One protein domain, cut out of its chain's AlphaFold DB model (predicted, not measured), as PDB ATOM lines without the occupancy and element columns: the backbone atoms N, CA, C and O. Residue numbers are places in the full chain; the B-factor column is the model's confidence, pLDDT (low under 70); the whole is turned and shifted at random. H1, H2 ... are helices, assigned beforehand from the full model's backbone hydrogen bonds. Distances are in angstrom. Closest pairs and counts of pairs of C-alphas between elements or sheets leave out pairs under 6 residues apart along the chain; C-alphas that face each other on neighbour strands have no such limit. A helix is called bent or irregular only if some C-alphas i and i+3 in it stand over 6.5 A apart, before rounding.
ATOM      1  N   GLY A 160     -28.727  -6.394 -43.659       82.01
ATOM      2  CA  GLY A 160     -29.476  -5.151 -43.463       82.01
ATOM      3  C   GLY A 160     -30.991  -5.352 -43.541       82.01
ATOM      4  O   GLY A 160     -31.735  -4.723 -42.792       82.01
ATOM      5  N   VAL A 161     -31.452  -6.269 -44.399       83.50
ATOM      6  CA  VAL A 161     -32.878  -6.631 -44.494       83.50
ATOM      7  C   VAL A 161     -33.344  -7.307 -43.210       83.50
ATOM      8  O   VAL A 161     -34.359  -6.913 -42.641       83.50
ATOM      9  N   GLU A 162     -32.574  -8.281 -42.720       85.88
ATOM     10  CA  GLU A 162     -32.892  -8.988 -41.479       85.88
ATOM     11  C   GLU A 162     -32.910  -8.033 -40.277       85.88
ATOM     12  O   GLU A 162     -33.841  -8.054 -39.474       85.88
ATOM     13  N   GLU A 163     -31.926  -7.135 -40.179       87.12
ATOM     14  CA  GLU A 163     -31.888  -6.123 -39.121       87.12
ATOM     15  C   GLU A 163     -33.098  -5.173 -39.188       87.12
ATOM     16  O   GLU A 163     -33.751  -4.929 -38.168       87.12
ATOM     17  N   SER A 164     -33.451  -4.689 -40.384       90.56
ATOM     18  CA  SER A 164     -34.633  -3.844 -40.602       90.56
ATOM     19  C   SER A 164     -35.925  -4.548 -40.171       90.56
ATOM     20  O   SER A 164     -36.746  -3.961 -39.462       90.56
ATOM     21  N   ASN A 165     -36.076  -5.830 -40.514       91.56
ATOM     22  CA  ASN A 165     -37.235  -6.633 -40.131       91.56
ATOM     23  C   ASN A 165     -37.354  -6.783 -38.608       91.56
ATOM     24  O   ASN A 165     -38.444  -6.608 -38.058       91.56
ATOM     25  N   VAL A 166     -36.246  -7.050 -37.910       90.43
ATOM     26  CA  VAL A 166     -36.223  -7.164 -36.441       90.43
ATOM     27  C   VAL A 166     -36.639  -5.849 -35.776       90.43
ATOM     28  O   VAL A 166     -37.443  -5.857 -34.833       90.43
ATOM     29  N   TYR A 167     -36.143  -4.708 -36.264       92.14
ATOM     30  CA  TYR A 167     -36.555  -3.405 -35.739       92.14
ATOM     31  C   TYR A 167     -38.022  -3.102 -36.042       92.14
ATOM     32  O   TYR A 167     -38.738  -2.694 -35.129       92.14
ATOM     33  N   ALA A 168     -38.493  -3.360 -37.264       93.14
ATOM     34  CA  ALA A 168     -39.884  -3.147 -37.653       93.14
ATOM     35  C   ALA A 168     -40.847  -3.975 -36.790       93.14
ATOM     36  O   ALA A 168     -41.826  -3.442 -36.266       93.14
ATOM     37  N   GLN A 169     -40.536  -5.254 -36.558       92.92
ATOM     38  CA  GLN A 169     -41.312  -6.114 -35.663       92.92
ATOM     39  C   GLN A 169     -41.333  -5.559 -34.236       92.92
ATOM     40  O   GLN A 169     -42.407  -5.405 -33.652       92.92
ATOM     41  N   THR A 170     -40.171  -5.198 -33.689       92.86
ATOM     42  CA  THR A 170     -40.063  -4.641 -32.332       92.86
ATOM     43  C   THR A 170     -40.871  -3.351 -32.189       92.86
ATOM     44  O   THR A 170     -41.652  -3.208 -31.250       92.86
ATOM     45  N   TRP A 171     -40.737  -2.426 -33.142       93.31
ATOM     46  CA  TRP A 171     -41.485  -1.171 -33.159       93.31
ATOM     47  C   TRP A 171     -42.986  -1.411 -33.283       93.31
ATOM     48  O   TRP A 171     -43.749  -0.781 -32.562       93.31
ATOM     49  N   SER A 172     -43.418  -2.351 -34.129       95.03
ATOM     50  CA  SER A 172     -44.839  -2.679 -34.293       95.03
ATOM     51  C   SER A 172     -45.476  -3.172 -32.988       95.03
ATOM     52  O   SER A 172     -46.588  -2.768 -32.648       95.03
ATOM     53  N   LEU A 173     -44.754  -3.996 -32.218       93.13
ATOM     54  CA  LEU A 173     -45.224  -4.523 -30.938       93.13
ATOM     55  C   LEU A 173     -45.341  -3.424 -29.883       93.13
ATOM     56  O   LEU A 173     -46.345  -3.375 -29.176       93.13
ATOM     57  N   GLU A 174     -44.352  -2.536 -29.778       94.72
ATOM     58  CA  GLU A 174     -44.410  -1.408 -28.838       94.72
ATOM     59  C   GLU A 174     -45.472  -0.381 -29.252       94.72
ATOM     60  O   GLU A 174     -46.241   0.083 -28.414       94.72
ATOM     61  N   TYR A 175     -45.605  -0.100 -30.550       95.52
ATOM     62  CA  TYR A 175     -46.610   0.820 -31.082       95.52
ATOM     63  C   TYR A 175     -48.042   0.357 -30.782       95.52
ATOM     64  O   TYR A 175     -48.916   1.174 -30.494       95.52
ATOM     65  N   ARG A 176     -48.299  -0.959 -30.785       94.47
ATOM     66  CA  ARG A 176     -49.608  -1.522 -30.412       94.47
ATOM     67  C   ARG A 176     -49.994  -1.255 -28.957       94.47
ATOM     68  O   ARG A 176     -51.189  -1.183 -28.688       94.47
ATOM     69  N   LYS A 177     -49.020  -1.090 -28.056       95.59
ATOM     70  CA  LYS A 177     -49.242  -0.834 -26.621       95.59
ATOM     71  C   LYS A 177     -49.549   0.633 -26.305       95.59
ATOM     72  O   LYS A 177     -49.959   0.930 -25.189       95.59
ATOM     73  N   LEU A 178     -49.320   1.543 -27.252       94.84
ATOM     74  CA  LEU A 178     -49.576   2.971 -27.079       94.84
ATOM     75  C   LEU A 178     -51.079   3.286 -27.169       94.84
ATOM     76  O   LEU A 178     -51.806   2.678 -27.964       94.84
ATOM     77  N   SER A 179     -51.524   4.285 -26.402       95.95
ATOM     78  CA  SER A 179     -52.848   4.911 -26.580       95.95
ATOM     79  C   SER A 179     -52.968   5.590 -27.953       95.95
ATOM     80  O   SER A 179     -51.961   5.838 -28.617       95.95
ATOM     81  N   GLU A 180     -54.186   5.892 -28.407       93.83
ATOM     82  CA  GLU A 180     -54.410   6.537 -29.714       93.83
ATOM     83  C   GLU A 180     -53.698   7.893 -29.835       93.83
ATOM     84  O   GLU A 180     -53.005   8.135 -30.827       93.83
ATOM     85  N   ASP A 181     -53.750   8.714 -28.783       92.41
ATOM     86  CA  ASP A 181     -53.022   9.985 -28.721       92.41
ATOM     87  C   ASP A 181     -51.504   9.771 -28.816       92.41
ATOM     88  O   ASP A 181     -50.808  10.431 -29.589       92.41
ATOM     89  N   GLN A 182     -50.959   8.792 -28.087       94.85
ATOM     90  CA  GLN A 182     -49.531   8.464 -28.144       94.85
ATOM     91  C   GLN A 182     -49.101   7.924 -29.510       94.85
ATOM     92  O   GLN A 182     -48.000   8.235 -29.964       94.85
ATOM     93  N   LYS A 183     -49.952   7.143 -30.184       95.03
ATOM     94  CA  LYS A 183     -49.706   6.657 -31.549       95.03
ATOM     95  C   LYS A 183     -49.550   7.819 -32.526       95.03
ATOM     96  O   LYS A 183     -48.638   7.788 -33.352       95.03
ATOM     97  N   PHE A 184     -50.371   8.865 -32.398       93.11
ATOM     98  CA  PHE A 184     -50.244  10.079 -33.204       93.11
ATOM     99  C   PHE A 184     -48.874  10.751 -33.018       93.11
ATOM    100  O   PHE A 184     -48.175  11.010 -34.004       93.11
ATOM    101  N   TYR A 185     -48.444  10.967 -31.769       93.03
ATOM    102  CA  TYR A 185     -47.125  11.545 -31.478       93.03
ATOM    103  C   TYR A 185     -45.975  10.649 -31.953       93.03
ATOM    104  O   TYR A 185     -45.024  11.141 -32.561       93.03
ATOM    105  N   ALA A 186     -46.073   9.336 -31.732       93.38
ATOM    106  CA  ALA A 186     -45.066   8.369 -32.156       93.38
ATOM    107  C   ALA A 186     -44.907   8.347 -33.681       93.38
ATOM    108  O   ALA A 186     -43.782   8.383 -34.173       93.38
ATOM    109  N   LYS A 187     -46.014   8.357 -34.433       93.04
ATOM    110  CA  LYS A 187     -45.991   8.429 -35.898       93.04
ATOM    111  C   LYS A 187     -45.262   9.684 -36.380       93.04
ATOM    112  O   LYS A 187     -44.334   9.575 -37.176       93.04
ATOM    113  N   LYS A 188     -45.623  10.855 -35.839       92.44
ATOM    114  CA  LYS A 188     -44.972  12.129 -36.176       92.44
ATOM    115  C   LYS A 188     -43.467  12.101 -35.884       92.44
ATOM    116  O   LYS A 188     -42.681  12.530 -36.724       92.44
ATOM    117  N   ALA A 189     -43.069  11.576 -34.725       92.04
ATOM    118  CA  ALA A 189     -41.664  11.478 -34.335       92.04
ATOM    119  C   ALA A 189     -40.864  10.531 -35.248       92.04
ATOM    120  O   ALA A 189     -39.743  10.851 -35.637       92.04
ATOM    121  N   ILE A 190     -41.436   9.380 -35.618       92.14
ATOM    122  CA  ILE A 190     -40.802   8.417 -36.531       92.14
ATOM    123  C   ILE A 190     -40.595   9.039 -37.920       92.14
ATOM    124  O   ILE A 190     -39.499   8.941 -38.477       92.14
ATOM    125  N   ASP A 191     -41.611   9.719 -38.458       93.45
ATOM    126  CA  ASP A 191     -41.517  10.407 -39.750       93.45
ATOM    127  C   ASP A 191     -40.413  11.480 -39.733       93.45
ATOM    128  O   ASP A 191     -39.582  11.542 -40.643       93.45
ATOM    129  N   GLU A 192     -40.346  12.279 -38.665       91.50
ATOM    130  CA  GLU A 192     -39.312  13.298 -38.464       91.50
ATOM    131  C   GLU A 192     -37.905  12.686 -38.392       91.50
ATOM    132  O   GLU A 192     -36.994  13.147 -39.090       91.50
ATOM    133  N   ILE A 193     -37.729  11.599 -37.632       92.53
ATOM    134  CA  ILE A 193     -36.462  10.856 -37.552       92.53
ATOM    135  C   ILE A 193     -36.011  10.397 -38.944       92.53
ATOM    136  O   ILE A 193     -34.840  10.568 -39.298       92.53
ATOM    137  N   PHE A 194     -36.915   9.853 -39.765       92.37
ATOM    138  CA  PHE A 194     -36.565   9.406 -41.116       92.37
ATOM    139  C   PHE A 194     -36.222  10.562 -42.058       92.37
ATOM    140  O   PHE A 194     -35.290  10.439 -42.858       92.37
ATOM    141  N   VAL A 195     -36.921  11.695 -41.967       93.00
ATOM    142  CA  VAL A 195     -36.581  12.904 -42.733       93.00
ATOM    143  C   VAL A 195     -35.177  13.391 -42.367       93.00
ATOM    144  O   VAL A 195     -34.338  13.588 -43.248       93.00
ATOM    145  N   LEU A 196     -34.876  13.512 -41.074       91.66
ATOM    146  CA  LEU A 196     -33.563  13.937 -40.587       91.66
ATOM    147  C   LEU A 196     -32.448  12.957 -40.964       91.66
ATOM    148  O   LEU A 196     -31.343  13.388 -41.300       91.66
ATOM    149  N   GLY A 197     -32.740  11.653 -40.950       92.75
ATOM    150  CA  GLY A 197     -31.826  10.600 -41.389       92.75
ATOM    151  C   GLY A 197     -31.435  10.754 -42.859       92.75
ATOM    152  O   GLY A 197     -30.245  10.787 -43.174       92.75
ATOM    153  N   ARG A 198     -32.414  10.952 -43.754       92.20
ATOM    154  CA  ARG A 198     -32.162  11.185 -45.192       92.20
ATOM    155  C   ARG A 198     -31.356  12.458 -45.445       92.20
ATOM    156  O   ARG A 198     -30.489  12.472 -46.313       92.20
ATOM    157  N   LEU A 199     -31.593  13.503 -44.654       92.68
ATOM    158  CA  LEU A 199     -30.844  14.760 -44.720       92.68
ATOM    159  C   LEU A 199     -29.449  14.682 -44.071       92.68
ATOM    160  O   LEU A 199     -28.733  15.681 -44.083       92.68
ATOM    161  N   ARG A 200     -29.053  13.536 -43.489       91.03
ATOM    162  CA  ARG A 200     -27.820  13.360 -42.688       91.03
ATOM    163  C   ARG A 200     -27.699  14.350 -41.524       91.03
ATOM    164  O   ARG A 200     -26.603  14.709 -41.106       91.03
TER     165      ARG A 200
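This is residues 160 to 200 of the 211 residues of the protein "IP21319p" of Drosophila melanogaster (UniProt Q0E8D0). Two long helices, H1 and H2, meet near the link that joins them and spread from there into a narrow, flat V, with the far parts of both arms standing free of each other. The chain folds back between them in a tight turn at residues 177 to 179, and the space between the arms is open. The printed part has 41 residues with two named helices, H1 then H2, and no named strand, and the class is all helix. The whole is loose, with a radius of gyration of the C-alphas of 11.7 A, and its C-alphas span 30 by 24 by 7 A.

H1, residues 160 to 176, and H2, residues 180 to 198, are joined by a tight link of 3 residues. They run opposite ways. Their lines stand at a shallow tilt of 24 degrees. The two helices are close but not clearly touching, with 2 pairs of C-alphas within 8 A. Their closest C-alphas, those of Tyr 175 and Lys 183, are 6.6 A apart, while their centres are 14.9 A apart. Residues 160 to 174 of H1 stand free, and so do residues 188 to 200, of which 188 to 198 belong to H2. In H1 and H2 every pair of O i and N i+4 is within hydrogen-bond range.

H1 begins at C-alpha 160, at (-29.476, -5.151, -43.463), and measures 24.3 A to C-alpha 176, at (-49.608, -1.522, -30.412). H2 measures 27.5 A from C-alpha 180 to C-alpha 198, which is at (-32.162, 11.185, -45.192). Neither helix is bent.

The outline is flat. The two C-alphas farthest apart, those of Gly 160 and Asp 181, are 31.6 A apart. The first and last printed C-alphas, those of Gly 160 and Arg 200, are 18.6 A apart. The printed part has no cut. The mean pLDDT of the printed part is 92.3, and no printed residue is under 70.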